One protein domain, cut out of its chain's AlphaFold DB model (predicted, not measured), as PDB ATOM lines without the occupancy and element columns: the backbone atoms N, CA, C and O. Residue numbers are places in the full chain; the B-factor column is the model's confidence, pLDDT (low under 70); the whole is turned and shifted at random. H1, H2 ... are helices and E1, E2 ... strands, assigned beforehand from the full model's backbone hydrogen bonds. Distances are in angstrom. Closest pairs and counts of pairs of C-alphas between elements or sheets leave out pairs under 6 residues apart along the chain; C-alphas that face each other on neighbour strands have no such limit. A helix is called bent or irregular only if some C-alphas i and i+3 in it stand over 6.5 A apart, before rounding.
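What this domain is: This is residues 313 to 450 and 485 to 501 of the 501 residues of a protein of Rhodnius prolixus (UniProt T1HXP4). A strongly twisted sheet of five strands is covered on one face by the long helix H3 and by H4, while H1 packs on the other face, making three layers. From one end of this body the long link of residues 349 to 370 reaches out as a narrow loop, and at the other end lie H5 and the stretch of residues 438 to 450; together these give the model its length. The printed part has 155 residues with five named helices and five named strands, in the order H1 E1 H2 E2 H3 E3 H4 E4 H5 E5. The sheet runs E2 E1 E3 E5 E4 and is mixed, and the class is mixed, helices and strands. The whole is compact, with a radius of gyration of the C-alphas of 17.1 A, and spans 64 by 31 by 23 A.

How they stand to each other: In the sheet, the edge strand E2, residues 371 to 375, is parallel to E1, residues 331 to 337, with N 335 and O 372 2.8 A apart, within hydrogen-bond range. E1 is parallel to E3, residues 405 to 413, at 19 degrees, with N 334 and O 407 at 2.9 A. E3 is antiparallel to E5, residues 494 to 500, at 146 degrees, with N 410 and O 497 at 2.8 A. E5 is antiparallel to the other edge strand, E4, residues 430 to 437, with N 496 and O 435 at 2.8 A. From edge to edge the strands' lines turn by 88 degrees. H3, residues 381 to 402, is on the sheet at a height of 8.7 A, over E3, and runs along the strands, at 7 degrees to E3 on the local plane. H4, residues 414 to 426, is on the same face at a height of 8.8 A, over E5, also along the strands. H4 is irregular: C-alphas 415 and 418 are 7.6 A apart. H3 touches H4 with its residues 381 to 385 alone, at a steep tilt of 65 degrees, and the closest C-alphas, of Met 381 and Phe 420, are 5.6 A apart. H1, residues 313 to 326, is on the opposite face at a height of 7.9 A, only just over none of the strands, with 2 C-alphas falling on E3 and 2 on E5. H2, residues 345 to 348, is not on the sheet and touches H1, the closest C-alphas being those of Ser 321 and Leu 348, 5.6 A apart. H5, residues 485 to 491, is not on the sheet and touches H4 at a steep tilt of 60 degrees; the closest C-alphas, of Ser 415 and Gln 491, are 4.6 A apart. H1 and H3 are apart. E1, H2, E2 form a strand-helix-strand unit, two parallel neighbour strands with a helix between them in the chain, with a right-handed crossover. E2, H3, E3 and E3, H4, E4 are split units, with E1 and E5 respectively between their strands in the sheet, and both crossovers are right-handed. Every O i to N i+4 pair is within hydrogen-bond range in H1, H3 and H5, against 7 of 9 in H4; H2 is too short for such a pair.

Where its parts are: H1 begins at C-alpha 313, (-114.305, 214.615, 111.206), and is 19.9 A long. H3, the longest helix with 22 residues, measures 30.9 A and begins at C-alpha 381, (-104.381, 197.287, 109.672). E3, the longest strand with 9 residues, measures 27.2 A, and E4 20.9 A. E5 ends at C-alpha 500, (-119.938, 192.882, 107.161).

The domain as a whole: The C-alphas farthest apart, of Ser 361 and Asp 450, are 64.4 A apart. Residues 451 to 484 are not printed, and C-alphas 450 and 485 are 12.5 A apart across this cut, which falls in the link from E4 to H5. The link from H2 to E2 is long, with 22 residues; within it residues 357 to 358 pair with residues 364 to 365, antiparallel. The mean pLDDT of the printed part is 87.1; residues 353 to 360, 362 to 366, 449 to 450, 485 and 487 are under 70.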
ATOM      1  N   VAL A 313    -113.774 215.156 109.939       90.88
ATOM      2  CA  VAL A 313    -114.305 214.615 111.206       90.88
ATOM      3  C   VAL A 313    -115.656 215.227 111.572       90.88
ATOM      4  O   VAL A 313    -116.545 214.530 112.063       90.88
ATOM      5  N   TYR A 314    -115.851 216.522 111.315       90.00
ATOM      6  CA  TYR A 314    -117.137 217.165 111.587       90.00
ATOM      7  C   TYR A 314    -118.271 216.612 110.693       90.00
ATOM      8  O   TYR A 314    -119.290 216.186 111.244       90.00
ATOM      9  N   PRO A 315    -118.101 216.498 109.358       92.81
ATOM     10  CA  PRO A 315    -119.037 215.796 108.481       92.81
ATOM     11  C   PRO A 315    -119.347 214.365 108.934       92.81
ATOM     12  O   PRO A 315    -120.522 214.001 109.003       92.81
ATOM     13  N   LEU A 316    -118.335 213.585 109.334       93.56
ATOM     14  CA  LEU A 316    -118.521 212.228 109.862       93.56
ATOM     15  C   LEU A 316    -119.485 212.206 111.063       93.56
ATOM     16  O   LEU A 316    -120.396 211.380 111.129       93.56
ATOM     17  N   ILE A 317    -119.330 213.142 111.999       92.62
ATOM     18  CA  ILE A 317    -120.212 213.250 113.170       92.62
ATOM     19  C   ILE A 317    -121.621 213.673 112.771       92.62
ATOM     20  O   ILE A 317    -122.592 213.122 113.289       92.62
ATOM     21  N   THR A 318    -121.760 214.618 111.839       92.00
ATOM     22  CA  THR A 318    -123.089 215.010 111.342       92.00
ATOM     23  C   THR A 318    -123.795 213.855 110.631       92.00
ATOM     24  O   THR A 318    -124.993 213.662 110.845       92.00
ATOM     25  N   HIS A 319    -123.055 213.024 109.887       93.69
ATOM     26  CA  HIS A 319    -123.568 211.801 109.273       93.69
ATOM     27  C   HIS A 319    -124.091 210.829 110.337       93.69
ATOM     28  O   HIS A 319    -125.231 210.375 110.247       93.69
ATOM     29  N   PHE A 320    -123.318 210.563 111.395       93.50
ATOM     30  CA  PHE A 320    -123.772 209.683 112.477       93.50
ATOM     31  C   PHE A 320    -124.920 210.262 113.301       93.50
ATOM     32  O   PHE A 320    -125.781 209.505 113.743       93.50
ATOM     33  N   SER A 321    -124.986 211.581 113.475       93.12
ATOM     34  CA  SER A 321    -126.142 212.239 114.093       93.12
ATOM     35  C   SER A 321    -127.416 211.996 113.272       93.12
ATOM     36  O   SER A 321    -128.444 211.590 113.817       93.12
ATOM     37  N   ALA A 322    -127.341 212.146 111.945       92.19
ATOM     38  CA  ALA A 322    -128.451 211.832 111.050       92.19
ATOM     39  C   ALA A 322    -128.807 210.335 111.077       92.19
ATOM     40  O   ALA A 322    -129.982 209.979 111.174       92.19
ATOM     41  N   GLU A 323    -127.808 209.450 111.068       91.75
ATOM     42  CA  GLU A 323    -128.030 208.005 111.096       91.75
ATOM     43  C   GLU A 323    -128.638 207.525 112.425       91.75
ATOM     44  O   GLU A 323    -129.533 206.676 112.427       91.75
ATOM     45  N   LEU A 324    -128.229 208.105 113.556       90.19
ATOM     46  CA  LEU A 324    -128.814 207.837 114.872       90.19
ATOM     47  C   LEU A 324    -130.270 208.298 114.983       90.19
ATOM     48  O   LEU A 324    -131.040 207.677 115.716       90.19
ATOM     49  N   ASN A 325    -130.652 209.349 114.258       88.69
ATOM     50  CA  ASN A 325    -132.036 209.817 114.198       88.69
ATOM     51  C   ASN A 325    -132.893 208.967 113.247       88.69
ATOM     52  O   ASN A 325    -134.070 208.744 113.521       88.69
ATOM     53  N   ALA A 326    -132.310 208.475 112.151       90.50
ATOM     54  CA  ALA A 326    -133.011 207.689 111.136       90.50
ATOM     55  C   ALA A 326    -133.106 206.186 111.459       90.50
ATOM     56  O   ALA A 326    -133.907 205.472 110.850       90.50
ATOM     57  N   LYS A 327    -132.281 205.663 112.375       88.62
ATOM     58  CA  LYS A 327    -132.223 204.217 112.629       88.62
ATOM     59  C   LYS A 327    -133.516 203.660 113.255       88.62
ATOM     60  O   LYS A 327    -134.162 204.317 114.073       88.62
ATOM     61  N   PRO A 328    -133.858 202.389 112.970       87.38
ATOM     62  CA  PRO A 328    -134.914 201.678 113.691       87.38
ATOM     63  C   PRO A 328    -134.617 201.545 115.196       87.38
ATOM     64  O   PRO A 328    -133.461 201.447 115.607       87.38
ATOM     65  N   ARG A 329    -135.671 201.458 116.026       80.44
ATOM     66  CA  ARG A 329    -135.567 201.397 117.504       80.44
ATOM     67  C   ARG A 329    -134.696 200.253 118.043       80.44
ATOM     68  O   ARG A 329    -134.122 200.399 119.114       80.44
ATOM     69  N   LEU A 330    -134.602 199.135 117.324       86.56
ATOM     70  CA  LEU A 330    -133.868 197.930 117.732       86.56
ATOM     71  C   LEU A 330    -132.582 197.740 116.917       86.56
ATOM     72  O   LEU A 330    -132.261 196.619 116.521       86.56
ATOM     73  N   THR A 331    -131.874 198.839 116.641       90.44
ATOM     74  CA  THR A 331    -130.596 198.819 115.925       90.44
ATOM     75  C   THR A 331    -129.478 199.455 116.751       90.44
ATOM     76  O   THR A 331    -129.584 200.604 117.197       90.44
ATOM     77  N   VAL A 332    -128.386 198.708 116.909       92.31
ATOM     78  CA  VAL A 332    -127.138 199.141 117.543       92.31
ATOM     79  C   VAL A 332    -126.130 199.535 116.465       92.31
ATOM     80  O   VAL A 332    -125.971 198.837 115.464       92.31
ATOM     81  N   LEU A 333    -125.458 200.666 116.648       94.25
ATOM     82  CA  LEU A 333    -124.403 201.119 115.744       94.25
ATOM     83  C   LEU A 333    -123.040 200.951 116.418       94.25
ATOM     84  O   LEU A 333    -122.863 201.361 117.566       94.25
ATOM     85  N   HIS A 334    -122.088 200.379 115.691       95.75
ATOM     86  CA  HIS A 334    -120.697 200.242 116.109       95.75
ATOM     87  C   HIS A 334    -119.815 201.026 115.139       95.75
ATOM     88  O   HIS A 334    -119.873 200.795 113.933       95.75
ATOM     89  N   LEU A 335    -119.004 201.940 115.660       95.69
ATOM     90  CA  LEU A 335    -118.040 202.724 114.898       95.69
ATOM     91  C   LEU A 335    -116.632 202.401 115.391       95.69
ATOM     92  O   LEU A 335    -116.290 202.671 116.541       95.69
ATOM     93  N   VAL A 336    -115.818 201.829 114.515       95.88
ATOM     94  CA  VAL A 336    -114.384 201.645 114.726       95.88
ATOM     95  C   VAL A 336    -113.653 202.781 114.021       95.88
ATOM     96  O   VAL A 336    -113.962 203.108 112.875       95.88
ATOM     97  N   THR A 337    -112.693 203.399 114.696       94.75
ATOM     98  CA  THR A 337    -111.873 204.477 114.136       94.75
ATOM     99  C   THR A 337    -110.400 204.113 114.224       94.75
ATOM    100  O   THR A 337    -109.944 203.591 115.242       94.75
ATOM    101  N   SER A 338    -109.640 204.401 113.171       94.00
ATOM    102  CA  SER A 338    -108.192 204.177 113.140       94.00
ATOM    103  C   SER A 338    -107.494 205.305 112.386       94.00
ATOM    104  O   SER A 338    -108.073 205.901 111.478       94.00
ATOM    105  N   HIS A 339    -106.268 205.622 112.805       92.31
ATOM    106  CA  HIS A 339    -105.427 206.707 112.299       92.31
ATOM    107  C   HIS A 339    -106.142 208.060 112.255       92.31
ATOM    108  O   HIS A 339    -105.860 208.897 111.401       92.31
ATOM    109  N   ILE A 340    -107.082 208.284 113.172       89.94
ATOM    110  CA  ILE A 340    -107.737 209.569 113.389       89.94
ATOM    111  C   ILE A 340    -107.760 209.876 114.880       89.94
ATOM    112  O   ILE A 340    -107.792 208.968 115.711       89.94
ATOM    113  N   TYR A 341    -107.782 211.164 115.210       85.12
ATOM    114  CA  TYR A 341    -107.913 211.603 116.592       85.12
ATOM    115  C   TYR A 341    -109.297 211.246 117.166       85.12
ATOM    116  O   TYR A 341    -110.273 211.083 116.430       85.12
ATOM    117  N   THR A 342    -109.375 211.163 118.497       86.19
ATOM    118  CA  THR A 342    -110.602 210.886 119.262       86.19
ATOM    119  C   THR A 342    -111.770 211.752 118.799       86.19
ATOM    120  O   THR A 342    -111.690 212.986 118.778       86.19
ATOM    121  N   LEU A 343    -112.888 211.110 118.464       87.81
ATOM    122  CA  LEU A 343    -114.058 211.814 117.952       87.81
ATOM    123  C   LEU A 343    -114.699 212.670 119.056       87.81
ATOM    124  O   LEU A 343    -114.866 212.196 120.183       87.81
ATOM    125  N   PRO A 344    -115.146 213.908 118.768       87.56
ATOM    126  CA  PRO A 344    -115.943 214.682 119.717       87.56
ATOM    127  C   PRO A 344    -117.372 214.118 119.849       87.56
ATOM    128  O   PRO A 344    -118.352 214.704 119.390       87.56
ATOM    129  N   ILE A 345    -117.492 212.973 120.533       86.38
ATOM    130  CA  ILE A 345    -118.733 212.210 120.759       86.38
ATOM    131  C   ILE A 345    -119.815 213.059 121.449       86.38
ATOM    132  O   ILE A 345    -121.006 212.832 121.247       86.38
ATOM    133  N   SER A 346    -119.429 214.082 122.218       83.62
ATOM    134  CA  SER A 346    -120.371 215.011 122.857       83.62
ATOM    135  C   SER A 346    -121.304 215.710 121.860       83.62
ATOM    136  O   SER A 346    -122.449 216.006 122.206       83.62
ATOM    137  N   LEU A 347    -120.867 215.913 120.612       85.81
ATOM    138  CA  LEU A 347    -121.681 216.504 119.546       85.81
ATOM    139  C   LEU A 347    -122.834 215.596 119.091       85.81
ATOM    140  O   LEU A 347    -123.829 216.100 118.579       85.81
ATOM    141  N   LEU A 348    -122.741 214.281 119.322       85.00
ATOM    142  CA  LEU A 348    -123.819 213.328 119.029       85.00
ATOM    143  C   LEU A 348    -124.955 213.378 120.065       85.00
ATOM    144  O   LEU A 348    -125.982 212.734 119.866       85.00
ATOM    145  N   GLN A 349    -124.781 214.118 121.171       81.06
ATOM    146  CA  GLN A 349    -125.774 214.273 122.244       81.06
ATOM    147  C   GLN A 349    -126.375 212.936 122.705       81.06
ATOM    148  O   GLN A 349    -127.587 212.801 122.893       81.06
ATOM    149  N   LEU A 350    -125.523 211.923 122.864       80.69
ATOM    150  CA  LEU A 350    -125.949 210.572 123.201       80.69
ATOM    151  C   LEU A 350    -126.615 210.543 124.583       80.69
ATOM    152  O   LEU A 350    -126.045 210.972 125.583       80.69
ATOM    153  N   LYS A 351    -127.845 210.026 124.640       71.44
ATOM    154  CA  LYS A 351    -128.682 210.014 125.850       71.44
ATOM    155  C   LYS A 351    -128.767 208.617 126.477       71.44
ATOM    156  O   LYS A 351    -129.870 208.100 126.596       71.44
ATOM    157  N   TYR A 352    -127.647 207.985 126.830       71.19
ATOM    158  CA  TYR A 352    -127.618 206.666 127.492       71.19
ATOM    159  C   TYR A 352    -126.785 206.679 128.784       71.19
ATOM    160  O   TYR A 352    -126.010 207.601 129.021       71.19
ATOM    161  N   GLY A 353    -126.917 205.641 129.619       63.84
ATOM    162  CA  GLY A 353    -126.064 205.436 130.802       63.84
ATOM    163  C   GLY A 353    -126.766 205.640 132.150       63.84
ATOM    164  O   GLY A 353    -127.984 205.562 132.233       63.84
ATOM    165  N   LYS A 354    -125.987 205.827 133.227       53.03
ATOM    166  CA  LYS A 354    -126.471 205.836 134.629       53.03
ATOM    167  C   LYS A 354    -127.325 207.057 135.005       53.03
ATOM    168  O   LYS A 354    -127.968 207.037 136.053       53.03
ATOM    169  N   ALA A 355    -127.329 208.100 134.172       54.25
ATOM    170  CA  ALA A 355    -128.207 209.248 134.338       54.25
ATOM    171  C   ALA A 355    -129.638 208.804 134.036       54.25
ATOM    172  O   ALA A 355    -129.986 208.466 132.903       54.25
ATOM    173  N   ALA A 356    -130.454 208.727 135.077       53.31
ATOM    174  CA  ALA A 356    -131.795 208.220 134.933       53.31
ATOM    175  C   ALA A 356    -132.718 209.297 134.373       53.31
ATOM    176  O   ALA A 356    -132.690 210.442 134.822       53.31
ATOM    177  N   GLN A 357    -133.522 208.924 133.386       60.66
ATOM    178  CA  GLN A 357    -134.497 209.820 132.786       60.66
ATOM    179  C   GLN A 357    -135.850 209.600 133.442       60.66
ATOM    180  O   GLN A 357    -136.210 208.474 133.783       60.66
ATOM    181  N   TYR A 358    -136.596 210.681 133.620       57.50
ATOM    182  CA  TYR A 358    -137.956 210.621 134.124       57.50
ATOM    183  C   TYR A 358    -138.917 210.717 132.946       57.50
ATOM    184  O   TYR A 358    -138.799 211.604 132.100       57.50
ATOM    185  N   SER A 359    -139.864 209.788 132.885       60.97
ATOM    186  CA  SER A 359    -141.041 209.928 132.035       60.97
ATOM    187  C   SER A 359    -141.853 211.150 132.473       60.97
ATOM    188  O   SER A 359    -141.768 211.584 133.623       60.97
ATOM    189  N   TYR A 360    -142.720 211.650 131.591       59.50
ATOM    190  CA  TYR A 360    -143.748 212.638 131.941       59.50
ATOM    191  C   TYR A 360    -144.616 212.180 133.132       59.50
ATOM    192  O   TYR A 360    -145.141 212.996 133.880       59.50
ATOM    193  N   SER A 361    -144.714 210.861 133.338       70.06
ATOM    194  CA  SER A 361    -145.389 210.204 134.461       70.06
ATOM    195  C   SER A 361    -144.547 210.089 135.743       70.06
ATOM    196  O   SER A 361    -144.967 209.419 136.681       70.06
ATOM    197  N   GLY A 362    -143.340 210.664 135.794       64.25
ATOM    198  CA  GLY A 362    -142.441 210.597 136.956       64.25
ATOM    199  C   GLY A 362    -141.729 209.252 137.152       64.25
ATOM    200  O   GLY A 362    -141.002 209.078 138.127       64.25
ATOM    201  N   THR A 363    -141.887 208.289 136.237       66.88
ATOM    202  CA  THR A 363    -141.193 206.997 136.323       66.88
ATOM    203  C   THR A 363    -139.759 207.102 135.813       66.88
ATOM    204  O   THR A 363    -139.502 207.589 134.710       66.88
ATOM    205  N   ARG A 364    -138.819 206.619 136.628       63.81
ATOM    206  CA  ARG A 364    -137.388 206.575 136.327       63.81
ATOM    207  C   ARG A 364    -137.094 205.425 135.357       63.81
ATOM    208  O   ARG A 364    -137.308 204.267 135.705       63.81
ATOM    209  N   TYR A 365    -136.578 205.720 134.167       69.50
ATOM    210  CA  TYR A 365    -136.116 204.722 133.201       69.50
ATOM    211  C   TYR A 365    -134.684 205.011 132.737       69.50
ATOM    212  O   TYR A 365    -134.193 206.142 132.786       69.50
ATOM    213  N   GLN A 366    -133.995 203.964 132.290       69.94
ATOM    214  CA  GLN A 366    -132.633 204.045 131.777       69.94
ATOM    215  C   GLN A 366    -132.633 203.705 130.287       69.94
ATOM    216  O   GLN A 366    -133.044 202.611 129.901       69.94
ATOM    217  N   LYS A 367    -132.172 204.631 129.439       74.25
ATOM    218  CA  LYS A 367    -132.005 204.339 128.013       74.25
ATOM    219  C   LYS A 367    -130.788 203.429 127.828       74.25
ATOM    220  O   LYS A 367    -129.691 203.741 128.303       74.25
ATOM    221  N   VAL A 368    -131.000 202.309 127.143       79.19
ATOM    222  CA  VAL A 368    -129.938 201.367 126.772       79.19
ATOM    223  C   VAL A 368    -128.983 202.043 125.787       79.19
ATOM    224  O   VAL A 368    -129.413 202.825 124.938       79.19
ATOM    225  N   GLN A 369    -127.688 201.757 125.920       85.12
ATOM    226  CA  GLN A 369    -126.672 202.239 124.991       85.12
ATOM    227  C   GLN A 369    -126.869 201.605 123.614       85.12
ATOM    228  O   GLN A 369    -127.014 200.393 123.483       85.12
ATOM    229  N   ASP A 370    -126.881 202.447 122.590       87.62
ATOM    230  CA  ASP A 370    -127.269 202.082 121.233       87.62
ATOM    231  C   ASP A 370    -126.277 202.594 120.167       87.62
ATOM    232  O   ASP A 370    -126.532 202.469 118.964       87.62
ATOM    233  N   PHE A 371    -125.150 203.142 120.632       91.12
ATOM    234  CA  PHE A 371    -123.991 203.590 119.865       91.12
ATOM    235  C   PHE A 371    -122.710 203.222 120.628       91.12
ATOM    236  O   PHE A 371    -122.567 203.558 121.810       91.12
ATOM    237  N   TYR A 372    -121.793 202.528 119.960       92.38
ATOM    238  CA  TYR A 372    -120.510 202.091 120.508       92.38
ATOM    239  C   TYR A 372    -119.369 202.590 119.628       92.38
ATOM    240  O   TYR A 372    -119.417 202.438 118.410       92.38
ATOM    241  N   THR A 373    -118.336 203.149 120.250       92.56
ATOM    242  CA  THR A 373    -117.124 203.630 119.578       92.56
ATOM    243  C   THR A 373    -115.915 202.829 120.035       92.56
ATOM    244  O   THR A 373    -115.760 202.577 121.231       92.56
ATOM    245  N   TYR A 374    -115.051 202.455 119.096       93.75
ATOM    246  CA  TYR A 374    -113.796 201.754 119.361       93.75
ATOM    247  C   TYR A 374    -112.657 202.513 118.687       93.75
ATOM    248  O   TYR A 374    -112.564 202.530 117.462       93.75
ATOM    249  N   GLU A 375    -111.803 203.142 119.489       91.56
ATOM    250  CA  GLU A 375    -110.684 203.947 118.997       91.56
ATOM    251  C   GLU A 375    -109.412 203.100 118.986       91.56
ATOM    252  O   GLU A 375    -109.000 202.583 120.023       91.56
ATOM    253  N   LEU A 376    -108.811 202.927 117.808       91.12
ATOM    254  CA  LEU A 376    -107.615 202.097 117.623       91.12
ATOM    255  C   LEU A 376    -106.334 202.905 117.385       91.12
ATOM    256  O   LEU A 376    -105.271 202.304 117.265       91.12
ATOM    257  N   GLY A 377    -106.415 204.241 117.327       87.19
ATOM    258  CA  GLY A 377    -105.259 205.108 117.058       87.19
ATOM    259  C   GLY A 377    -104.461 204.617 115.845       87.19
ATOM    260  O   GLY A 377    -105.053 204.181 114.853       87.19
ATOM    261  N   SER A 378    -103.136 204.596 115.966       88.31
ATOM    262  CA  SER A 378    -102.200 204.158 114.919       88.31
ATOM    263  C   SER A 378    -101.948 202.638 114.883       88.31
ATOM    264  O   SER A 378    -100.860 202.196 114.524       88.31
ATOM    265  N   ALA A 379    -102.903 201.809 115.321       89.69
ATOM    266  CA  ALA A 379    -102.753 200.352 115.272       89.69
ATOM    267  C   ALA A 379    -102.670 199.823 113.830       89.69
ATOM    268  O   ALA A 379    -103.393 200.290 112.951       89.69
ATOM    269  N   ASN A 380    -101.857 198.785 113.609       92.44
ATOM    270  CA  ASN A 380    -101.687 198.138 112.304       92.44
ATOM    271  C   ASN A 380    -103.025 197.663 111.705       92.44
ATOM    272  O   ASN A 380    -103.915 197.220 112.437       92.44
ATOM    273  N   MET A 381    -103.141 197.671 110.371       92.50
ATOM    274  CA  MET A 381    -104.381 197.287 109.672       92.50
ATOM    275  C   MET A 381    -104.841 195.857 109.987       92.50
ATOM    276  O   MET A 381    -106.040 195.630 110.128       92.50
ATOM    277  N   GLU A 382    -103.915 194.924 110.217       93.56
ATOM    278  CA  GLU A 382    -104.225 193.571 110.703       93.56
ATOM    279  C   GLU A 382    -104.956 193.607 112.057       93.56
ATOM    280  O   GLU A 382    -106.005 192.991 112.241       93.56
ATOM    281  N   SER A 383    -104.461 194.404 113.010       93.56
ATOM    282  CA  SER A 383    -105.102 194.562 114.323       93.56
ATOM    283  C   SER A 383    -106.483 195.215 114.208       93.56
ATOM    284  O   SER A 383    -107.403 194.854 114.949       93.56
ATOM    285  N   VAL A 384    -106.655 196.144 113.261       94.38
ATOM    286  CA  VAL A 384    -107.955 196.755 112.943       94.38
ATOM    287  C   VAL A 384    -108.926 195.711 112.384       94.38
ATOM    288  O   VAL A 384    -110.064 195.633 112.853       94.38
ATOM    289  N   ALA A 385    -108.482 194.873 111.444       94.94
ATOM    290  CA  ALA A 385    -109.285 193.800 110.861       94.94
ATOM    291  C   ALA A 385    -109.694 192.750 111.911       94.94
ATOM    292  O   ALA A 385    -110.878 192.422 112.031       94.94
ATOM    293  N   LEU A 386    -108.754 192.304 112.754       95.00
ATOM    294  CA  LEU A 386    -109.029 191.396 113.873       95.00
ATOM    295  C   LEU A 386    -110.047 191.992 114.852       95.00
ATOM    296  O   LEU A 386    -110.984 191.311 115.283       95.00
ATOM    297  N   LYS A 387    -109.911 193.285 115.180       95.12
ATOM    298  CA  LYS A 387    -110.871 193.962 116.056       95.12
ATOM    299  C   LYS A 387    -112.256 194.028 115.421       95.12
ATOM    300  O   LYS A 387    -113.233 193.743 116.114       95.12
ATOM    301  N   LEU A 388    -112.356 194.367 114.137       95.81
ATOM    302  CA  LEU A 388    -113.629 194.394 113.415       95.81
ATOM    303  C   LEU A 388    -114.310 193.029 113.413       95.81
ATOM    304  O   LEU A 388    -115.497 192.965 113.728       95.81
ATOM    305  N   ASN A 389    -113.566 191.948 113.162       95.44
ATOM    306  CA  ASN A 389    -114.124 190.600 113.240       95.44
ATOM    307  C   ASN A 389    -114.638 190.285 114.660       95.44
ATOM    308  O   ASN A 389    -115.763 189.818 114.808       95.44
ATOM    309  N   SER A 390    -113.898 190.657 115.715       95.44
ATOM    310  CA  SER A 390    -114.366 190.466 117.102       95.44
ATOM    311  C   SER A 390    -115.660 191.235 117.422       95.44
ATOM    312  O   SER A 390    -116.532 190.732 118.132       95.44
ATOM    313  N   VAL A 391    -115.808 192.453 116.887       95.44
ATOM    314  CA  VAL A 391    -117.010 193.280 117.074       95.44
ATOM    315  C   VAL A 391    -118.188 192.692 116.299       95.44
ATOM    316  O   VAL A 391    -119.297 192.646 116.832       95.44
ATOM    317  N   LEU A 392    -117.954 192.209 115.075       95.81
ATOM    318  CA  LEU A 392    -118.965 191.530 114.264       95.81
ATOM    319  C   LEU A 392    -119.456 190.245 114.935       95.81
ATOM    320  O   LEU A 392    -120.661 190.084 115.093       95.81
ATOM    321  N   GLU A 393    -118.556 189.392 115.430       95.19
ATOM    322  CA  GLU A 393    -118.913 188.158 116.149       95.19
ATOM    323  C   GLU A 393    -119.742 188.448 117.410       95.19
ATOM    324  O   GLU A 393    -120.756 187.792 117.681       95.19
ATOM    325  N   GLN A 394    -119.372 189.483 118.171       94.25
ATOM    326  CA  GLN A 394    -120.147 189.915 119.336       94.25
ATOM    327  C   GLN A 394    -121.537 190.448 118.939       94.25
ATOM    328  O   GLN A 394    -122.531 190.197 119.637       94.25
ATOM    329  N   ALA A 395    -121.623 191.178 117.828       93.19
ATOM    330  CA  ALA A 395    -122.875 191.721 117.318       93.19
ATOM    331  C   ALA A 395    -123.800 190.620 116.761       93.19
ATOM    332  O   ALA A 395    -124.997 190.632 117.053       93.19
ATOM    333  N   GLU A 396    -123.257 189.617 116.067       94.38
ATOM    334  CA  GLU A 396    -123.978 188.432 115.573       94.38
ATOM    335  C   GLU A 396    -124.556 187.592 116.712       94.38
ATOM    336  O   GLU A 396    -125.722 187.180 116.667       94.38
ATOM    337  N   LYS A 397    -123.776 187.396 117.779       93.62
ATOM    338  CA  LYS A 397    -124.261 186.745 119.000       93.62
ATOM    339  C   LYS A 397    -125.419 187.531 119.619       93.62
ATOM    340  O   LYS A 397    -126.459 186.960 119.940       93.62
ATOM    341  N   THR A 398    -125.284 188.855 119.708       90.00
ATOM    342  CA  THR A 398    -126.332 189.737 120.248       90.00
ATOM    343  C   THR A 398    -127.596 189.730 119.380       90.00
ATOM    344  O   THR A 398    -128.711 189.749 119.908       90.00
ATOM    345  N   TRP A 399    -127.449 189.659 118.057       92.12
ATOM    346  CA  TRP A 399    -128.563 189.476 117.128       92.12
ATOM    347  C   TRP A 399    -129.257 188.127 117.339       92.12
ATOM    348  O   TRP A 399    -130.486 188.080 117.402       92.12
ATOM    349  N   SER A 400    -128.490 187.050 117.506       92.50
ATOM    350  CA  SER A 400    -129.020 185.697 117.710       92.50
ATOM    351  C   SER A 400    -129.792 185.567 119.027       92.50
ATOM    352  O   SER A 400    -130.885 185.003 119.044       92.50
ATOM    353  N   GLU A 401    -129.268 186.144 120.112       93.44
ATOM    354  CA  GLU A 401    -129.869 186.073 121.450       93.44
ATOM    355  C   GLU A 401    -131.027 187.063 121.649       93.44
ATOM    356  O   GLU A 401    -132.056 186.714 122.223       93.44
ATOM    357  N   LYS A 402    -130.861 188.316 121.204       89.06
ATOM    358  CA  LYS A 402    -131.760 189.434 121.555       89.06
ATOM    359  C   LYS A 402    -132.527 190.012 120.371       89.06
ATOM    360  O   LYS A 402    -133.323 190.928 120.566       89.06
ATOM    361  N   ARG A 403    -132.279 189.529 119.146       89.81
ATOM    362  CA  ARG A 403    -132.856 190.065 117.897       89.81
ATOM    363  C   ARG A 403    -132.639 191.578 117.737       89.81
ATOM    364  O   ARG A 403    -133.474 192.279 117.169       89.81
ATOM    365  N   LEU A 404    -131.498 192.081 118.218       88.75
ATOM    366  CA  LEU A 404    -131.057 193.468 118.031       88.75
ATOM    367  C   LEU A 404    -130.224 193.584 116.757       88.75
ATOM    368  O   LEU A 404    -129.149 192.991 116.663       88.75
ATOM    369  N   LYS A 405    -130.731 194.314 115.759       92.69
ATOM    370  CA  LYS A 405    -130.002 194.532 114.504       92.69
ATOM    371  C   LYS A 405    -128.744 195.349 114.787       92.69
ATOM    372  O   LYS A 405    -128.726 196.158 115.714       92.69
ATOM    373  N   TYR A 406    -127.722 195.192 113.960       94.25
ATOM    374  CA  TYR A 406    -126.482 195.942 114.101       94.25
ATOM    375  C   TYR A 406    -126.005 196.505 112.764       94.25
ATOM    376  O   TYR A 406    -126.351 195.998 111.695       94.25
ATOM    377  N   LYS A 407    -125.215 197.574 112.834       95.31
ATOM    378  CA  LYS A 407    -124.380 198.050 111.730       95.31
ATOM    379  C   LYS A 407    -122.983 198.332 112.264       95.31
ATOM    380  O   LYS A 407    -122.862 198.973 113.310       95.31
ATOM    381  N   VAL A 408    -121.961 197.860 111.555       96.62
ATOM    382  CA  VAL A 408    -120.557 198.100 111.898       96.62
ATOM    383  C   VAL A 408    -119.927 198.973 110.823       96.62
ATOM    384  O   VAL A 408    -120.001 198.667 109.632       96.62
ATOM    385  N   PHE A 409    -119.317 200.064 111.265       97.00
ATOM    386  CA  PHE A 409    -118.633 201.031 110.427       97.00
ATOM    387  C   PHE A 409    -117.162 201.140 110.813       97.00
ATOM    388  O   PHE A 409    -116.822 201.056 111.993       97.00
ATOM    389  N   LEU A 410    -116.314 201.387 109.819       96.69
ATOM    390  CA  LEU A 410    -114.913 201.752 109.984       96.69
ATOM    391  C   LEU A 410    -114.686 203.137 109.367       96.69
ATOM    392  O   LEU A 410    -114.993 203.337 108.194       96.69
ATOM    393  N   ALA A 411    -114.141 204.075 110.137       95.81
ATOM    394  CA  ALA A 411    -113.665 205.358 109.624       95.81
ATOM    395  C   ALA A 411    -112.131 205.386 109.631       95.81
ATOM    396  O   ALA A 411    -111.519 205.265 110.698       95.81
ATOM    397  N   ILE A 412    -111.533 205.547 108.447       94.88
ATOM    398  CA  ILE A 412    -110.077 205.595 108.235       94.88
ATOM    399  C   ILE A 412    -109.696 206.651 107.190       94.88
ATOM    400  O   ILE A 412    -110.490 206.927 106.285       94.88
ATOM    401  N   PRO A 413    -108.493 207.243 107.271       94.00
ATOM    402  CA  PRO A 413    -107.972 208.106 106.220       94.00
ATOM    403  C   PRO A 413    -107.961 207.400 104.861       94.00
ATOM    404  O   PRO A 413    -107.666 206.205 104.756       94.00
ATOM    405  N   SER A 414    -108.262 208.145 103.802       91.19
ATOM    406  CA  SER A 414    -108.299 207.601 102.442       91.19
ATOM    407  C   SER A 414    -106.931 207.083 101.977       91.19
ATOM    408  O   SER A 414    -106.888 206.168 101.160       91.19
ATOM    409  N   SER A 415    -105.830 207.588 102.549       89.44
ATOM    410  CA  SER A 415    -104.453 207.137 102.284       89.44
ATOM    411  C   SER A 415    -104.212 205.649 102.563       89.44
ATOM    412  O   SER A 415    -103.490 205.019 101.803       89.44
ATOM    413  N   ILE A 416    -104.850 205.077 103.591       90.50
ATOM    414  CA  ILE A 416    -104.649 203.679 104.035       90.50
ATOM    415  C   ILE A 416    -105.832 202.763 103.696       90.50
ATOM    416  O   ILE A 416    -105.937 201.635 104.178       90.50
ATOM    417  N   THR A 417    -106.775 203.246 102.879       90.56
ATOM    418  CA  THR A 417    -107.983 202.476 102.544       90.56
ATOM    419  C   THR A 417    -107.650 201.204 101.757       90.56
ATOM    420  O   THR A 417    -108.272 200.172 102.002       90.56
ATOM    421  N   TYR A 418    -106.661 201.247 100.859       88.06
ATOM    422  CA  TYR A 418    -106.233 200.079 100.079       88.06
ATOM    423  C   TYR A 418    -105.533 199.023 100.941       88.06
ATOM    424  O   TYR A 418    -105.848 197.839 100.823       88.06
ATOM    425  N   ASP A 419    -104.674 199.448 101.868       89.19
ATOM    426  CA  ASP A 419    -104.003 198.542 102.808       89.19
ATOM    427  C   ASP A 419    -105.026 197.796 103.670       89.19
ATOM    428  O   ASP A 419    -104.952 196.579 103.844       89.19
ATOM    429  N   PHE A 420    -106.048 198.512 104.152       92.56
ATOM    430  CA  PHE A 420    -107.142 197.883 104.882       92.56
ATOM    431  C   PHE A 420    -107.945 196.911 104.007       92.56
ATOM    432  O   PHE A 420    -108.311 195.841 104.481       92.56
ATOM    433  N   GLN A 421    -108.227 197.249 102.744       91.50
ATOM    434  CA  GLN A 421    -108.950 196.352 101.836       91.50
ATOM    435  C   GLN A 421    -108.195 195.035 101.605       91.50
ATOM    436  O   GLN A 421    -108.827 193.979 101.584       91.50
ATOM    437  N   ALA A 422    -106.866 195.082 101.486       90.44
ATOM    438  CA  ALA A 422    -106.036 193.886 101.356       90.44
ATOM    439  C   ALA A 422    -106.105 192.995 102.611       90.44
ATOM    440  O   ALA A 422    -106.281 191.781 102.501       90.44
ATOM    441  N   GLU A 423    -106.034 193.586 103.807       91.44
ATOM    442  CA  GLU A 423    -106.159 192.840 105.069       91.44
ATOM    443  C   GLU A 423    -107.587 192.328 105.315       91.44
ATOM    444  O   GLU A 423    -107.784 191.209 105.791       91.44
ATOM    445  N   ALA A 424    -108.608 193.097 104.936       91.38
ATOM    446  CA  ALA A 424    -110.006 192.691 105.045       91.38
ATOM    447  C   ALA A 424    -110.301 191.423 104.227       91.38
ATOM    448  O   ALA A 424    -110.997 190.531 104.717       91.38
ATOM    449  N   LEU A 425    -109.707 191.299 103.031       91.69
ATOM    450  CA  LEU A 425    -109.820 190.099 102.194       91.69
ATOM    451  C   LEU A 425    -109.218 188.860 102.870       91.69
ATOM    452  O   LEU A 425    -109.838 187.800 102.846       91.69
ATOM    453  N   LYS A 426    -108.063 188.989 103.535       92.00
ATOM    454  CA  LYS A 426    -107.435 187.876 104.279       92.00
ATOM    455  C   LYS A 426    -108.305 187.375 105.434       92.00
ATOM    456  O   LYS A 426    -108.250 186.199 105.784       92.00
ATOM    457  N   HIS A 427    -109.117 188.257 106.015       89.56
ATOM    458  CA  HIS A 427    -110.003 187.952 107.138       89.56
ATOM    459  C   HIS A 427    -111.466 187.685 106.733       89.56
ATOM    460  O   HIS A 427    -112.324 187.620 107.615       89.56
ATOM    461  N   ASN A 428    -111.762 187.498 105.438       92.00
ATOM    462  CA  ASN A 428    -113.118 187.283 104.906       92.00
ATOM    463  C   ASN A 428    -114.125 188.369 105.331       92.00
ATOM    464  O   ASN A 428    -115.280 188.077 105.636       92.00
ATOM    465  N   LEU A 429    -113.689 189.628 105.381       92.38
ATOM    466  CA  LEU A 429    -114.566 190.765 105.640       92.38
ATOM    467  C   LEU A 429    -115.026 191.361 104.309       92.38
ATOM    468  O   LEU A 429    -114.232 191.544 103.390       92.38
ATOM    469  N   THR A 430    -116.314 191.688 104.211       92.62
ATOM    470  CA  THR A 430    -116.870 192.428 103.076       92.62
ATOM    471  C   THR A 430    -116.984 193.907 103.431       92.62
ATOM    472  O   THR A 430    -117.667 194.297 104.383       92.62
ATOM    473  N   GLN A 431    -116.307 194.753 102.655       91.69
ATOM    474  CA  GLN A 431    -116.283 196.202 102.840       91.69
ATOM    475  C   GLN A 431    -116.982 196.927 101.692       91.69
ATOM    476  O   GLN A 431    -116.703 196.684 100.523       91.69
ATOM    477  N   ASN A 432    -117.852 197.875 102.038       93.94
ATOM    478  CA  ASN A 432    -118.473 198.793 101.088       93.94
ATOM    479  C   ASN A 432    -118.195 200.234 101.513       93.94
ATOM    480  O   ASN A 432    -118.466 200.603 102.658       93.94
ATOM    481  N   ILE A 433    -117.691 201.059 100.594       93.50
ATOM    482  CA  ILE A 433    -117.519 202.496 100.837       93.50
ATOM    483  C   ILE A 433    -118.902 203.137 100.910       93.50
ATOM    484  O   ILE A 433    -119.681 203.066  99.962       93.50
ATOM    485  N   VAL A 434    -119.210 203.744 102.054       93.31
ATOM    486  CA  VAL A 434    -120.461 204.473 102.275       93.31
ATOM    487  C   VAL A 434    -120.304 205.883 101.730       93.31
ATOM    488  O   VAL A 434    -121.079 206.309 100.881       93.31
ATOM    489  N   THR A 435    -119.298 206.604 102.223       94.38
ATOM    490  CA  THR A 435    -118.995 207.991 101.851       94.38
ATOM    491  C   THR A 435    -117.537 208.321 102.169       94.38
ATOM    492  O   THR A 435    -116.922 207.673 103.016       94.38
ATOM    493  N   THR A 436    -116.998 209.355 101.521       93.75
ATOM    494  CA  THR A 436    -115.688 209.935 101.853       93.75
ATOM    495  C   THR A 436    -115.853 211.420 102.151       93.75
ATOM    496  O   THR A 436    -116.460 212.150 101.367       93.75
ATOM    497  N   PHE A 437    -115.324 211.871 103.285       93.88
ATOM    498  CA  PHE A 437    -115.441 213.253 103.748       93.88
ATOM    499  C   PHE A 437    -114.157 214.035 103.465       93.88
ATOM    500  O   PHE A 437    -113.079 213.644 103.908       93.88
ATOM    501  N   TYR A 438    -114.287 215.164 102.767       91.31
ATOM    502  CA  TYR A 438    -113.178 216.041 102.382       91.31
ATOM    503  C   TYR A 438    -113.308 217.427 103.038       91.31
ATOM    504  O   TYR A 438    -114.432 217.894 103.239       91.31
ATOM    505  N   PRO A 439    -112.193 218.135 103.298       92.00
ATOM    506  CA  PRO A 439    -110.810 217.652 103.289       92.00
ATOM    507  C   PRO A 439    -110.440 216.979 104.622       92.00
ATOM    508  O   PRO A 439    -110.866 217.418 105.690       92.00
ATOM    509  N   HIS A 440    -109.623 215.933 104.583       92.06
ATOM    510  CA  HIS A 440    -109.055 215.313 105.776       92.06
ATOM    511  C   HIS A 440    -107.662 214.758 105.497       92.06
ATOM    512  O   HIS A 440    -107.482 213.952 104.594       92.06
ATOM    513  N   VAL A 441    -106.680 215.149 106.303       91.50
ATOM    514  CA  VAL A 441    -105.342 214.548 106.288       91.50
ATOM    515  C   VAL A 441    -104.991 214.127 107.695       91.50
ATOM    516  O   VAL A 441    -104.930 214.971 108.588       91.50
ATOM    517  N   SER A 442    -104.706 212.847 107.891       89.50
ATOM    518  CA  SER A 442    -104.178 212.369 109.160       89.50
ATOM    519  C   SER A 442    -102.663 212.539 109.224       89.50
ATOM    520  O   SER A 442    -101.953 212.238 108.270       89.50
ATOM    521  N   THR A 443    -102.158 212.992 110.371       87.50
ATOM    522  CA  THR A 443    -100.717 213.008 110.661       87.50
ATOM    523  C   THR A 443    -100.179 211.622 111.018       87.50
ATOM    524  O   THR A 443     -98.968 211.437 111.023       87.50
ATOM    525  N   GLU A 444    -101.058 210.666 111.331       86.06
ATOM    526  CA  GLU A 444    -100.692 209.273 111.624       86.06
ATOM    527  C   GLU A 444    -100.625 208.417 110.350       86.06
ATOM    528  O   GLU A 444     -99.958 207.392 110.338       86.06
ATOM    529  N   ALA A 445    -101.289 208.851 109.274       85.25
ATOM    530  CA  ALA A 445    -101.336 208.166 107.985       85.25
ATOM    531  C   ALA A 445    -101.227 209.190 106.847       85.25
ATOM    532  O   ALA A 445    -102.225 209.564 106.219       85.25
ATOM    533  N   LEU A 446    -100.008 209.691 106.627       85.44
ATOM    534  CA  LEU A 446     -99.745 210.705 105.612       85.44
ATOM    535  C   LEU A 446     -99.958 210.157 104.189       85.44
ATOM    536  O   LEU A 446     -99.741 208.970 103.949       85.44
ATOM    537  N   PRO A 447    -100.349 211.024 103.240       81.06
ATOM    538  CA  PRO A 447    -100.416 210.681 101.829       81.06
ATOM    539  C   PRO A 447     -99.097 210.096 101.293       81.06
ATOM    540  O   PRO A 447     -98.025 210.653 101.535       81.06
ATOM    541  N   TYR A 448     -99.179 209.003 100.532       77.19
ATOM    542  CA  TYR A 448     -98.047 208.428  99.808       77.19
ATOM    543  C   TYR A 448     -97.791 209.240  98.536       77.19
ATOM    544  O   TYR A 448     -98.603 209.227  97.608       77.19
ATOM    545  N   PHE A 449     -96.654 209.938  98.490       68.62
ATOM    546  CA  PHE A 449     -96.234 210.721  97.321       68.62
ATOM    547  C   PHE A 449     -95.430 209.898  96.298       68.62
ATOM    548  O   PHE A 449     -95.383 210.272  95.130       68.62
ATOM    549  N   ASP A 450     -94.853 208.763  96.707       58.91
ATOM    550  CA  ASP A 450     -93.902 207.992  95.888       58.91
ATOM    551  C   ASP A 450     -94.562 206.933  94.986       58.91
ATOM    552  O   ASP A 450     -93.940 206.421  94.056       58.91
ATOM    553  N   SER A 485    -102.062 214.624  90.741       67.62
ATOM    554  CA  SER A 485    -102.815 215.574  91.570       67.62
ATOM    555  C   SER A 485    -104.188 215.043  91.985       67.62
ATOM    556  O   SER A 485    -104.582 215.253  93.131       67.62
ATOM    557  N   LEU A 486    -104.885 214.302  91.116       72.50
ATOM    558  CA  LEU A 486    -106.151 213.646  91.456       72.50
ATOM    559  C   LEU A 486    -105.954 212.542  92.511       72.50
ATOM    560  O   LEU A 486    -106.711 212.468  93.473       72.50
ATOM    561  N   HIS A 487    -104.911 211.722  92.368       69.56
ATOM    562  CA  HIS A 487    -104.568 210.669  93.325       69.56
ATOM    563  C   HIS A 487    -104.226 211.246  94.701       69.56
ATOM    564  O   HIS A 487    -104.757 210.797  95.716       69.56
ATOM    565  N   ILE A 488    -103.405 212.299  94.736       72.75
ATOM    566  CA  ILE A 488    -103.120 213.034  95.968       72.75
ATOM    567  C   ILE A 488    -104.418 213.601  96.541       72.75
ATOM    568  O   ILE A 488    -104.690 213.386  97.714       72.75
ATOM    569  N   ALA A 489    -105.263 214.248  95.736       76.69
ATOM    570  CA  ALA A 489    -106.535 214.787  96.212       76.69
ATOM    571  C   ALA A 489    -107.440 213.704  96.826       76.69
ATOM    572  O   ALA A 489    -108.076 213.953  97.850       76.69
ATOM    573  N   HIS A 490    -107.453 212.487  96.273       78.38
ATOM    574  CA  HIS A 490    -108.207 211.367  96.835       78.38
ATOM    575  C   HIS A 490    -107.703 210.923  98.210       78.38
ATOM    576  O   HIS A 490    -108.526 210.530  99.037       78.38
ATOM    577  N   GLN A 491    -106.403 211.039  98.488       82.31
ATOM    578  CA  GLN A 491    -105.826 210.715  99.797       82.31
ATOM    579  C   GLN A 491    -106.155 211.756 100.880       82.31
ATOM    580  O   GLN A 491    -106.013 211.465 102.064       82.31
ATOM    581  N   PHE A 492    -106.653 212.939 100.500       88.00
ATOM    582  CA  PHE A 492    -107.061 214.014 101.416       88.00
ATOM    583  C   PHE A 492    -108.513 213.832 101.897       88.00
ATOM    584  O   PHE A 492    -109.262 214.804 102.029       88.00
ATOM    585  N   GLY A 493    -108.921 212.590 102.149       91.38
ATOM    586  CA  GLY A 493    -110.269 212.224 102.571       91.38
ATOM    587  C   GLY A 493    -110.298 211.378 103.844       91.38
ATOM    588  O   GLY A 493    -109.314 210.757 104.245       91.38
ATOM    589  N   LEU A 494    -111.463 211.361 104.489       93.94
ATOM    590  CA  LEU A 494    -111.815 210.431 105.558       93.94
ATOM    591  C   LEU A 494    -112.875 209.470 105.022       93.94
ATOM    592  O   LEU A 494    -114.024 209.869 104.826       93.94
ATOM    593  N   THR A 495    -112.490 208.225 104.757       94.75
ATOM    594  CA  THR A 495    -113.374 207.208 104.179       94.75
ATOM    595  C   THR A 495    -114.168 206.513 105.281       94.75
ATOM    596  O   THR A 495    -113.599 206.011 106.252       94.75
ATOM    597  N   LEU A 496    -115.486 206.441 105.109       96.69
ATOM    598  CA  LEU A 496    -116.387 205.637 105.928       96.69
ATOM    599  C   LEU A 496    -116.749 204.349 105.183       96.69
ATOM    600  O   LEU A 496    -117.380 204.377 104.125       96.69
ATOM    601  N   LEU A 497    -116.385 203.215 105.768       95.69
ATOM    602  CA  LEU A 497    -116.643 201.875 105.255       95.69
ATOM    603  C   LEU A 497    -117.730 201.203 106.101       95.69
ATOM    604  O   LEU A 497    -117.673 201.225 107.329       95.69
ATOM    605  N   SER A 498    -118.708 200.572 105.457       95.56
ATOM    606  CA  SER A 498    -119.601 199.603 106.094       95.56
ATOM    607  C   SER A 498    -118.951 198.233 105.986       95.56
ATOM    608  O   SER A 498    -118.677 197.779 104.875       95.56
ATOM    609  N   VAL A 499    -118.764 197.562 107.120       94.81
ATOM    610  CA  VAL A 499    -118.112 196.247 107.180       94.81
ATOM    611  C   VAL A 499    -119.135 195.190 107.576       94.81
ATOM    612  O   VAL A 499    -119.946 195.402 108.483       94.81
ATOM    613  N   LYS A 500    -119.118 194.060 106.874       92.19
ATOM    614  CA  LYS A 500    -119.938 192.882 107.161       92.19
ATOM    615  C   LYS A 500    -119.084 191.621 107.056       92.19
ATOM    616  O   LYS A 500    -118.003 191.649 106.472       92.19
ATOM    617  N   LYS A 501    -119.585 190.547 107.652       83.75
ATOM    618  CA  LYS A 501    -119.051 189.201 107.481       83.75
ATOM    619  C   LYS A 501    -119.752 188.522 106.314       83.75
ATOM    620  O   LYS A 501    -120.960 188.813 106.127       83.75
TER     621      LYS A 501